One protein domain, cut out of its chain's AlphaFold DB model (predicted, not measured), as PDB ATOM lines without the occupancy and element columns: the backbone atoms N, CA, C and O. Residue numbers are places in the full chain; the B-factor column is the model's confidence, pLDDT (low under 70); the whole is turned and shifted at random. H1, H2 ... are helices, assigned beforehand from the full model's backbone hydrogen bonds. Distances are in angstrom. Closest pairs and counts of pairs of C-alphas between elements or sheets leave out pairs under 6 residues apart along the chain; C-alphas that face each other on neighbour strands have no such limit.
ATOM      1  N   ASP A  62      45.620  56.308 -36.905       94.12
ATOM      2  CA  ASP A  62      45.283  55.017 -37.512       94.12
ATOM      3  C   ASP A  62      43.768  54.852 -37.659       94.12
ATOM      4  O   ASP A  62      43.287  54.458 -38.716       94.12
ATOM      5  N   GLN A  63      42.981  55.249 -36.652       94.81
ATOM      6  CA  GLN A  63      41.520  55.200 -36.757       94.81
ATOM      7  C   GLN A  63      40.979  56.178 -37.806       94.81
ATOM      8  O   GLN A  63      39.981  55.869 -38.451       94.81
ATOM      9  N   LEU A  64      41.621  57.336 -38.005       95.94
ATOM     10  CA  LEU A  64      41.259  58.272 -39.074       95.94
ATOM     11  C   LEU A  64      41.593  57.709 -40.461       95.94
ATOM     12  O   LEU A  64      40.795  57.878 -41.378       95.94
ATOM     13  N   VAL A  65      42.708  56.986 -40.603       95.25
ATOM     14  CA  VAL A  65      43.048  56.259 -41.839       95.25
ATOM     15  C   VAL A  65      42.008  55.178 -42.125       95.25
ATOM     16  O   VAL A  65      41.451  55.145 -43.218       95.25
ATOM     17  N   LEU A  66      41.659  54.350 -41.138       94.94
ATOM     18  CA  LEU A  66      40.619  53.327 -41.302       94.94
ATOM     19  C   LEU A  66      39.246  53.943 -41.618       94.94
ATOM     20  O   LEU A  66      38.483  53.396 -42.413       94.94
ATOM     21  N   LEU A  67      38.932  55.099 -41.028       95.69
ATOM     22  CA  LEU A  67      37.717  55.850 -41.334       95.69
ATOM     23  C   LEU A  67      37.716  56.347 -42.787       95.69
ATOM     24  O   LEU A  67      36.698  56.207 -43.464       95.69
ATOM     25  N   ALA A  68      38.840  56.879 -43.272       95.50
ATOM     26  CA  ALA A  68      39.002  57.316 -44.657       95.50
ATOM     27  C   ALA A  68      38.863  56.149 -45.645       95.50
ATOM     28  O   ALA A  68      38.158  56.289 -46.637       95.50
ATOM     29  N   LEU A  69      39.417  54.971 -45.335       94.44
ATOM     30  CA  LEU A  69      39.228  53.758 -46.144       94.44
ATOM     31  C   LEU A  69      37.750  53.365 -46.286       94.44
ATOM     32  O   LEU A  69      37.348  52.853 -47.325       94.44
ATOM     33  N   LEU A  70      36.925  53.611 -45.264       94.19
ATOM     34  CA  LEU A  70      35.501  53.269 -45.291       94.19
ATOM     35  C   LEU A  70      34.622  54.353 -45.927       94.19
ATOM     36  O   LEU A  70      33.663  54.016 -46.616       94.19
ATOM     37  N   VAL A  71      34.903  55.631 -45.669       94.81
ATOM     38  CA  VAL A  71      34.049  56.768 -46.079       94.81
ATOM     39  C   VAL A  71      34.497  57.391 -47.404       94.81
ATOM     40  O   VAL A  71      33.672  57.964 -48.115       94.81
ATOM     41  N   GLY A  72      35.779  57.261 -47.736       93.19
ATOM     42  CA  GLY A  72      36.432  57.871 -48.888       93.19
ATOM     43  C   GLY A  72      37.352  59.038 -48.508       93.19
ATOM     44  O   GLY A  72      37.112  59.748 -47.527       93.19
ATOM     45  N   SER A  73      38.397  59.223 -49.310       93.12
ATOM     46  CA  SER A  73      39.351  60.341 -49.307       93.12
ATOM     47  C   SER A  73      39.928  60.530 -50.715       93.12
ATOM     48  O   SER A  73      39.485  59.867 -51.657       93.12
ATOM     49  N   ASP A  74      40.953  61.364 -50.885       91.56
ATOM     50  CA  ASP A  74      41.626  61.491 -52.185       91.56
ATOM     51  C   ASP A  74      42.373  60.207 -52.604       91.56
ATOM     52  O   ASP A  74      42.705  60.026 -53.776       91.56
ATOM     53  N   TYR A  75      42.590  59.277 -51.664       89.50
ATOM     54  CA  TYR A  75      43.293  58.006 -51.883       89.50
ATOM     55  C   TYR A  75      42.373  56.808 -52.107       89.50
ATOM     56  O   TYR A  75      42.828  55.754 -52.540       89.50
ATOM     57  N   THR A  76      41.088  56.932 -51.785       91.12
ATOM     58  CA  THR A  76      40.140  55.819 -51.857       91.12
ATOM     59  C   THR A  76      38.729  56.332 -52.054       91.12
ATOM     60  O   THR A  76      38.300  57.294 -51.428       91.12
ATOM     61  N   VAL A  77      37.960  55.647 -52.892       90.56
ATOM     62  CA  VAL A  77      36.545  55.983 -53.100       90.56
ATOM     63  C   VAL A  77      35.671  55.666 -51.881       90.56
ATOM     64  O   VAL A  77      34.553  56.173 -51.793       90.56
ATOM     65  N   GLY A  78      36.170  54.851 -50.944       91.50
ATOM     66  CA  GLY A  78      35.398  54.350 -49.810       91.50
ATOM     67  C   GLY A  78      34.355  53.301 -50.206       91.50
ATOM     68  O   GLY A  78      34.222  52.916 -51.368       91.50
ATOM     69  N   LEU A  79      33.588  52.830 -49.224       90.44
ATOM     70  CA  LEU A  79      32.505  51.877 -49.448       90.44
ATOM     71  C   LEU A  79      31.211  52.608 -49.791       90.44
ATOM     72  O   LEU A  79      30.733  53.477 -49.048       90.44
ATOM     73  N   ARG A  80      30.570  52.208 -50.891       88.50
ATOM     74  CA  ARG A  80      29.329  52.845 -51.325       88.50
ATOM     75  C   ARG A  80      28.242  52.708 -50.255       88.50
ATOM     76  O   ARG A  80      27.845  51.612 -49.883       88.50
ATOM     77  N   GLY A  81      27.699  53.844 -49.813       87.75
ATOM     78  CA  GLY A  81      26.619  53.909 -48.820       87.75
ATOM     79  C   GLY A  81      27.080  53.778 -47.361       87.75
ATOM     80  O   GLY A  81      26.240  53.759 -46.456       87.75
ATOM     81  N   VAL A  82      28.393  53.757 -47.116       90.81
ATOM     82  CA  VAL A  82      28.977  53.863 -45.776       90.81
ATOM     83  C   VAL A  82      29.364  55.316 -45.510       90.81
ATOM     84  O   VAL A  82      30.341  55.834 -46.031       90.81
ATOM     85  N   GLY A  83      28.567  55.998 -44.687       92.62
ATOM     86  CA  GLY A  83      28.905  57.328 -44.173       92.62
ATOM     87  C   GLY A  83      29.683  57.274 -42.850       92.62
ATOM     88  O   GLY A  83      29.811  56.198 -42.261       92.62
ATOM     89  N   PRO A  84      30.104  58.433 -42.307       93.00
ATOM     90  CA  PRO A  84      30.933  58.513 -41.099       93.00
ATOM     91  C   PRO A  84      30.365  57.771 -39.886       93.00
ATOM     92  O   PRO A  84      31.092  57.086 -39.178       93.00
ATOM     93  N   VAL A  85      29.049  57.851 -39.662       92.38
ATOM     94  CA  VAL A  85      28.398  57.165 -38.532       92.38
ATOM     95  C   VAL A  85      28.494  55.648 -38.681       92.38
ATOM     96  O   VAL A  85      28.871  54.958 -37.741       92.38
ATOM     97  N   THR A  86      28.166  55.121 -39.864       92.25
ATOM     98  CA  THR A  86      28.231  53.679 -40.134       92.25
ATOM     99  C   THR A  86      29.674  53.181 -40.109       92.25
ATOM    100  O   THR A  86      29.931  52.102 -39.589       92.25
ATOM    101  N   ALA A  87      30.623  53.969 -40.615       93.75
ATOM    102  CA  ALA A  87      32.037  53.630 -40.551       93.75
ATOM    103  C   ALA A  87      32.533  53.526 -39.101       93.75
ATOM    104  O   ALA A  87      33.169  52.539 -38.750       93.75
ATOM    105  N   LEU A  88      32.170  54.470 -38.226       92.94
ATOM    106  CA  LEU A  88      32.509  54.390 -36.801       92.94
ATOM    107  C   LEU A  88      31.877  53.174 -36.109       92.94
ATOM    108  O   LEU A  88      32.528  52.539 -35.283       92.94
ATOM    109  N   GLU A  89      30.640  52.815 -36.461       92.00
ATOM    110  CA  GLU A  89      30.008  51.585 -35.962       92.00
ATOM    111  C   GLU A  89      30.763  50.325 -36.420       92.00
ATOM    112  O   GLU A  89      30.914  49.396 -35.630       92.00
ATOM    113  N   ILE A  90      31.266  50.297 -37.663       91.75
ATOM    114  CA  ILE A  90      32.115  49.208 -38.175       91.75
ATOM    115  C   ILE A  90      33.424  49.149 -37.377       91.75
ATOM    116  O   ILE A  90      33.743  48.099 -36.830       91.75
ATOM    117  N   LEU A  91      34.148  50.264 -37.235       91.94
ATOM    118  CA  LEU A  91      35.420  50.290 -36.498       91.94
ATOM    119  C   LEU A  91      35.257  49.881 -35.026       91.94
ATOM    120  O   LEU A  91      36.123  49.210 -34.472       91.94
ATOM    121  N   ALA A  92      34.137  50.243 -34.396       90.31
ATOM    122  CA  ALA A  92      33.831  49.837 -33.028       90.31
ATOM    123  C   ALA A  92      33.446  48.351 -32.910       90.31
ATOM    124  O   ALA A  92      33.738  47.724 -31.893       90.31
ATOM    125  N   ALA A  93      32.782  47.786 -33.925       90.25
ATOM    126  CA  ALA A  93      32.388  46.376 -33.952       90.25
ATOM    127  C   ALA A  93      33.553  45.435 -34.296       90.25
ATOM    128  O   ALA A  93      33.545  44.277 -33.880       90.25
ATOM    129  N   PHE A  94      34.545  45.934 -35.036       90.25
ATOM    130  CA  PHE A  94      35.720  45.189 -35.473       90.25
ATOM    131  C   PHE A  94      37.006  45.925 -35.068       90.25
ATOM    132  O   PHE A  94      37.728  46.423 -35.935       90.25
ATOM    133  N   PRO A  95      37.299  46.034 -33.758       86.50
ATOM    134  CA  PRO A  95      38.549  46.631 -33.317       86.50
ATOM    135  C   PRO A  95      39.729  45.790 -33.830       86.50
ATOM    136  O   PRO A  95      39.605  44.563 -33.902       86.50
ATOM    137  N   PRO A  96      40.877  46.407 -34.160       73.56
ATOM    138  CA  PRO A  96      42.093  45.654 -34.427       73.56
ATOM    139  C   PRO A  96      42.448  44.894 -33.143       73.56
ATOM    140  O   PRO A  96      42.844  45.493 -32.146       73.56
ATOM    141  N   ALA A  97      42.212  43.578 -33.128       68.19
ATOM    142  CA  ALA A  97      42.707  42.701 -32.067       68.19
ATOM    143  C   ALA A  97      44.218  42.912 -31.954       68.19
ATOM    144  O   ALA A  97      44.791  43.055 -33.026       68.19
ATOM    145  N   ASP A  98      44.793  42.941 -30.737       69.94
ATOM    146  CA  ASP A  98      46.184  43.268 -30.302       69.94
ATOM    147  C   ASP A  98      47.348  42.965 -31.286       69.94
ATOM    148  O   ASP A  98      48.350  42.334 -30.955       69.94
ATOM    149  N   SER A  99      47.228  43.416 -32.521       72.44
ATOM    150  CA  SER A  99      48.055  43.106 -33.670       72.44
ATOM    151  C   SER A  99      48.646  44.410 -34.154       72.44
ATOM    152  O   SER A  99      48.027  45.470 -34.082       72.44
ATOM    153  N   GLU A 100      49.877  44.324 -34.643       79.94
ATOM    154  CA  GLU A 100      50.569  45.466 -35.236       79.94
ATOM    155  C   GLU A 100      49.951  45.874 -36.586       79.94
ATOM    156  O   GLU A 100      50.274  46.928 -37.125       79.94
ATOM    157  N   ASP A 101      49.049  45.047 -37.125       88.06
ATOM    158  CA  ASP A 101      48.323  45.310 -38.356       88.06
ATOM    159  C   ASP A 101      47.054  46.129 -38.085       88.06
ATOM    160  O   ASP A 101      46.030  45.623 -37.614       88.06
ATOM    161  N   ILE A 102      47.102  47.410 -38.450       88.88
ATOM    162  CA  ILE A 102      45.960  48.320 -38.322       88.88
ATOM    163  C   ILE A 102      44.741  47.857 -39.142       88.88
ATOM    164  O   ILE A 102      43.610  48.196 -38.788       88.88
ATOM    165  N   LEU A 103      44.938  47.071 -40.209       91.25
ATOM    166  CA  LEU A 103      43.873  46.592 -41.096       91.25
ATOM    167  C   LEU A 103      43.187  45.322 -40.579       91.25
ATOM    168  O   LEU A 103      42.138  44.948 -41.112       91.25
ATOM    169  N   ALA A 104      43.704  44.690 -39.519       90.69
ATOM    170  CA  ALA A 104      43.166  43.439 -38.982       90.69
ATOM    171  C   ALA A 104      41.654  43.516 -38.698       90.69
ATOM    172  O   ALA A 104      40.903  42.603 -39.046       90.69
ATOM    173  N   GLY A 105      41.184  44.641 -38.149       90.38
ATOM    174  CA  GLY A 105      39.757  44.882 -37.915       90.38
ATOM    175  C   GLY A 105      38.924  44.891 -39.206       90.38
ATOM    176  O   GLY A 105      37.858  44.281 -39.278       90.38
ATOM    177  N   LEU A 106      39.430  45.508 -40.278       90.94
ATOM    178  CA  LEU A 106      38.740  45.528 -41.571       90.94
ATOM    179  C   LEU A 106      38.769  44.164 -42.273       90.94
ATOM    180  O   LEU A 106      37.797  43.797 -42.936       90.94
ATOM    181  N   HIS A 107      39.828  43.372 -42.085       89.06
ATOM    182  CA  HIS A 107      39.850  41.978 -42.530       89.06
ATOM    183  C   HIS A 107      38.778  41.142 -41.820       89.06
ATOM    184  O   HIS A 107      38.032  40.419 -42.484       89.06
ATOM    185  N   MET A 108      38.617  41.303 -40.502       88.62
ATOM    186  CA  MET A 108      37.535  40.656 -39.751       88.62
ATOM    187  C   MET A 108      36.153  41.096 -40.247       88.62
ATOM    188  O   MET A 108      35.256  40.264 -40.391       88.62
ATOM    189  N   PHE A 109      35.980  42.386 -40.549       88.88
ATOM    190  CA  PHE A 109      34.742  42.908 -41.125       88.88
ATOM    191  C   PHE A 109      34.425  42.269 -42.485       88.88
ATOM    192  O   PHE A 109      33.296  41.822 -42.704       88.88
ATOM    193  N   ARG A 110      35.416  42.153 -43.376       87.31
ATOM    194  CA  ARG A 110      35.272  41.471 -44.673       87.31
ATOM    195  C   ARG A 110      34.843  40.017 -44.500       87.31
ATOM    196  O   ARG A 110      33.899  39.560 -45.142       87.31
ATOM    197  N   ASP A 111      35.518  39.282 -43.626       86.25
ATOM    198  CA  ASP A 111      35.228  37.863 -43.411       86.25
ATOM    199  C   ASP A 111      33.839  37.673 -42.774       86.25
ATOM    200  O   ASP A 111      33.098  36.749 -43.120       86.25
ATOM    201  N   TRP A 112      33.419  38.611 -41.921       86.31
ATOM    202  CA  TRP A 112      32.059  38.669 -41.395       86.31
ATOM    203  C   TRP A 112      31.007  38.919 -42.490       86.31
ATOM    204  O   TRP A 112      29.976  38.238 -42.501       86.31
ATOM    205  N   LEU A 113      31.269  39.808 -43.459       83.12
ATOM    206  CA  LEU A 113      30.382  40.015 -44.615       83.12
ATOM    207  C   LEU A 113      30.188  38.726 -45.437       83.12
ATOM    208  O   LEU A 113      29.084  38.481 -45.928       83.12
ATOM    209  N   LYS A 114      31.211  37.863 -45.515       81.31
ATOM    210  CA  LYS A 114      31.178  36.572 -46.238       81.31
ATOM    211  C   LYS A 114      30.399  35.457 -45.538       81.31
ATOM    212  O   LYS A 114      30.213  34.394 -46.125       81.31
ATOM    213  N   GLY A 115      29.911  35.689 -44.319       74.88
ATOM    214  CA  GLY A 115      29.099  34.717 -43.580       74.88
ATOM    215  C   GLY A 115      29.617  34.351 -42.189       74.88
ATOM    216  O   GLY A 115      29.202  33.319 -41.665       74.88
ATOM    217  N   GLY A 116      30.493  35.165 -41.590       66.81
ATOM    218  CA  GLY A 116      30.957  34.975 -40.210       66.81
ATOM    219  C   GLY A 116      29.844  35.107 -39.153       66.81
ATOM    220  O   GLY A 116      28.799  35.722 -39.389       66.81
ATOM    221  N   GLU A 117      30.062  34.513 -37.974       64.50
ATOM    222  CA  GLU A 117      29.083  34.505 -36.875       64.50
ATOM    223  C   GLU A 117      28.791  35.902 -36.284       64.50
ATOM    224  O   GLU A 117      29.547  36.863 -36.422       64.50
ATOM    225  N   MET A 118      27.615  36.022 -35.658       57.53
ATOM    226  CA  MET A 118      26.948  37.275 -35.284       57.53
ATOM    227  C   MET A 118      27.668  38.073 -34.183       57.53
ATOM    228  O   MET A 118      27.354  37.926 -33.006       57.53
ATOM    229  N   ILE A 119      28.536  39.012 -34.570       60.03
ATOM    230  CA  ILE A 119      29.084  40.025 -33.644       60.03
ATOM    231  C   ILE A 119      28.127  41.230 -33.490       60.03
ATOM    232  O   ILE A 119      28.052  41.825 -32.418       60.03
ATOM    233  N   ALA A 120      27.319  41.569 -34.510       61.34
ATOM    234  CA  ALA A 120      26.477  42.775 -34.480       61.34
ATOM    235  C   ALA A 120      25.169  42.662 -35.295       61.34
ATOM    236  O   ALA A 120      25.095  43.029 -36.471       61.34
ATOM    237  N   THR A 121      24.084  42.202 -34.663       63.31
ATOM    238  CA  THR A 121      22.764  42.019 -35.306       63.31
ATOM    239  C   THR A 121      22.179  43.321 -35.864       63.31
ATOM    240  O   THR A 121      21.561  43.317 -36.930       63.31
ATOM    241  N   GLN A 122      22.386  44.441 -35.164       70.50
ATOM    242  CA  GLN A 122      21.884  45.760 -35.572       70.50
ATOM    243  C   GLN A 122      22.664  46.328 -36.763       70.50
ATOM    244  O   GLN A 122      22.054  46.817 -37.717       70.50
ATOM    245  N   LEU A 123      23.995  46.187 -36.753       77.88
ATOM    246  CA  LEU A 123      24.853  46.614 -37.858       77.88
ATOM    247  C   LEU A 123      24.503  45.844 -39.134       77.88
ATOM    248  O   LEU A 123      24.348  46.442 -40.192       77.88
ATOM    249  N   ARG A 124      24.234  44.536 -39.025       75.31
ATOM    250  CA  ARG A 124      23.794  43.716 -40.164       75.31
ATOM    251  C   ARG A 124      22.505  44.216 -40.802       75.31
ATOM    252  O   ARG A 124      22.391  44.215 -42.021       75.31
ATOM    253  N   HIS A 125      21.538  44.663 -40.001       74.12
ATOM    254  CA  HIS A 125      20.293  45.217 -40.532       74.12
ATOM    255  C   HIS A 125      20.529  46.542 -41.269       74.12
ATOM    256  O   HIS A 125      19.956  46.766 -42.334       74.12
ATOM    257  N   LYS A 126      21.384  47.414 -40.722       76.12
ATOM    258  CA  LYS A 126      21.732  48.707 -41.327       76.12
ATOM    259  C   LYS A 126      22.517  48.526 -42.627       76.12
ATOM    260  O   LYS A 126      22.186  49.151 -43.631       76.12
ATOM    261  N   LEU A 127      23.480  47.606 -42.619       77.81
ATOM    262  CA  LEU A 127      24.298  47.264 -43.778       77.81
ATOM    263  C   LEU A 127      23.535  46.459 -44.835       77.81
ATOM    264  O   LEU A 127      23.920  46.504 -45.988       77.81
ATOM    265  N   ARG A 128      22.409  45.802 -44.517       71.69
ATOM    266  CA  ARG A 128      21.581  45.118 -45.535       71.69
ATOM    267  C   ARG A 128      21.013  46.072 -46.592       71.69
ATOM    268  O   ARG A 128      20.706  45.644 -47.698       71.69
ATOM    269  N   ASN A 129      20.843  47.344 -46.234       66.81
ATOM    270  CA  ASN A 129      20.370  48.388 -47.145       66.81
ATOM    271  C   ASN A 129      21.518  49.075 -47.899       66.81
ATOM    272  O   ASN A 129      21.269  49.895 -48.779       66.81
ATOM    273  N   VAL A 130      22.759  48.759 -47.533       69.81
ATOM    274  CA  VAL A 130      23.973  49.231 -48.180       69.81
ATOM    275  C   VAL A 130      24.419  48.095 -49.092       69.81
ATOM    276  O   VAL A 130      24.757  47.018 -48.614       69.81
ATOM    277  N   SER A 131      24.353  48.281 -50.409       65.38
ATOM    278  CA  SER A 131      24.843  47.281 -51.365       65.38
ATOM    279  C   SER A 131      26.370  47.217 -51.301       65.38
ATOM    280  O   SER A 131      27.041  47.782 -52.156       65.38
ATOM    281  N   LEU A 132      26.901  46.591 -50.251       69.38
ATOM    282  CA  LEU A 132      28.326  46.368 -50.064       69.38
ATOM    283  C   LEU A 132      28.767  45.268 -51.024       69.38
ATOM    284  O   LEU A 132      28.362  44.114 -50.871       69.38
ATOM    285  N   ASP A 133      29.565  45.637 -52.019       68.25
ATOM    286  CA  ASP A 133      30.244  44.672 -52.871       68.25
ATOM    287  C   ASP A 133      31.550  44.225 -52.196       68.25
ATOM    288  O   ASP A 133      32.357  45.043 -51.756       68.25
ATOM    289  N   ASP A 134      31.770  42.912 -52.109       68.31
ATOM    290  CA  ASP A 134      33.005  42.339 -51.553       68.31
ATOM    291  C   ASP A 134      34.239  42.741 -52.379       68.31
ATOM    292  O   ASP A 134      35.353  42.836 -51.848       68.31
ATOM    293  N   GLY A 135      34.031  43.020 -53.672       70.88
ATOM    294  CA  GLY A 135      35.049  43.562 -54.566       70.88
ATOM    295  C   GLY A 135      35.572  44.925 -54.112       70.88
ATOM    296  O   GLY A 135      36.784  45.117 -54.098       70.88
ATOM    297  N   GLU A 136      34.687  45.825 -53.665       76.00
ATOM    298  CA  GLU A 136      35.049  47.183 -53.227       76.00
ATOM    299  C   GLU A 136      35.916  47.155 -51.960       76.00
ATOM    300  O   GLU A 136      36.959  47.805 -51.895       76.00
ATOM    301  N   LEU A 137      35.537  46.355 -50.956       78.88
ATOM    302  CA  LEU A 137      36.329  46.236 -49.728       78.88
ATOM    303  C   LEU A 137      37.673  45.543 -49.983       78.88
ATOM    304  O   LEU A 137      38.676  45.898 -49.373       78.88
ATOM    305  N   SER A 138      37.708  44.568 -50.893       76.25
ATOM    306  CA  SER A 138      38.955  43.901 -51.262       76.25
ATOM    307  C   SER A 138      39.900  44.846 -52.007       76.25
ATOM    308  O   SER A 138      41.076  44.873 -51.665       76.25
ATOM    309  N   SER A 139      39.419  45.667 -52.949       78.50
ATOM    310  CA  SER A 139      40.282  46.665 -53.604       78.50
ATOM    311  C   SER A 139      40.882  47.650 -52.603       78.50
ATOM    312  O   SER A 139      42.072  47.915 -52.647       78.50
ATOM    313  N   ILE A 140      40.093  48.103 -51.625       79.25
ATOM    314  CA  ILE A 140      40.549  49.066 -50.611       79.25
ATOM    315  C   ILE A 140      41.626  48.478 -49.682       79.25
ATOM    316  O   ILE A 140      42.447  49.220 -49.154       79.25
ATOM    317  N   LEU A 141      41.613  47.162 -49.442       74.38
ATOM    318  CA  LEU A 141      42.539  46.493 -48.519       74.38
ATOM    319  C   LEU A 141      43.807  45.939 -49.187       74.38
ATOM    320  O   LEU A 141      44.709  45.511 -48.468       74.38
ATOM    321  N   PHE A 142      43.854  45.867 -50.520       64.25
ATOM    322  CA  PHE A 142      44.945  45.229 -51.268       64.25
ATOM    323  C   PHE A 142      45.679  46.157 -52.255       64.25
ATOM    324  O   PHE A 142      46.634  45.689 -52.881       64.25
ATOM    325  N   ASP A 143      45.266  47.422 -52.377       52.09
ATOM    326  CA  ASP A 143      46.023  48.499 -53.043       52.09
ATOM    327  C   ASP A 143      46.952  49.226 -52.050       52.09
ATOM    328  O   ASP A 143      48.082  49.592 -52.460       52.09
TER     329      ASP A 143
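Overview. This is residues 62 to 143 of the 143 residues of the protein "Hypothetical protein" of Timema shepardi (UniProt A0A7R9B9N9). This is a small, rounded cluster of five short helices in two pairs and a single: H1 and H2 meet as a V, near the last residues of H1 and the first ones of H2, while H3 and H5 lie side by side and run opposite ways. H4 lies out at one side, nearest to H2, and touches no helix; the 12 residues 72 to 83 make the long loop from H1 to H2. The printed part has 82 residues, with five named helices in the order H1, H2, H3, H4, H5 and no named strand; the class is all helix. The whole is compact, with a radius of gyration of the C-alphas of 11.7 A, and its C-alphas span 30 by 29 by 22 A.

Along the chain. H1, H2 and H3 are the longest helices, with 10 residues each. H1 is residues 62 to 71, 14.2 A from first to last C-alpha, beginning with C-alpha 62 at (45.283, 55.017, -37.512). H2 is residues 84 to 93, also 14.2 A. H3 is residues 104 to 113, 14.4 A, beginning with C-alpha 104 at (43.166, 43.439, -38.982). H4 is residues 121 to 127, 10.1 A. H5 is residues 134 to 142, 12.3 A, ending with C-alpha 142 at (44.945, 45.229, -51.268).

Arrangement. H1 and H2 touch at a steep tilt of 56 degrees and run opposite ways; their closest C-alphas, those of Leu 70 and Ala 87, are 5.9 A apart. H2 and H3 only just touch, with 3 pairs of C-alphas within 8 A, and stand about perpendicular at 83 degrees; the closest are those of Leu 91 and Gly 105, at 7.1 A. H3 and H5 touch at a shallow tilt of 14 degrees, opposite ways, with the C-alphas of Arg 110 and Leu 137 closest at 7.0 A. Packing is mostly crossed, only just, with 1 of these 3 touching pairs at a shallow tilt. H1 and H5 are close but not clearly touching, with the C-alphas of Leu 69 and Ile 140 closest at 6.6 A. H2 and H4 are close but not clearly touching too, with Glu 89 and Leu 123 closest at 7.4 A between C-alphas. H1 and H3 are only just apart, their closest C-alphas 8.0 A from each other; H2 and H5 are also apart. In H1, H2, H3, H4 and H5 every O i to N i+4 pair is within hydrogen-bond range.

Size, cuts and confidence. The two C-alphas farthest apart, those of Asp 74 and Glu 117, are 33.5 A from each other. The printed part has no cut and ends at residue 143, the chain's last. The link from H1 to H2 is long; those from H2 to H3, H3 to H4 and H4 to H5 are short. The mean pLDDT of the printed part is 82.5, and it is under 70 at residues 97 to 98, 116 to 121, 129 to 134 and 142 to 143.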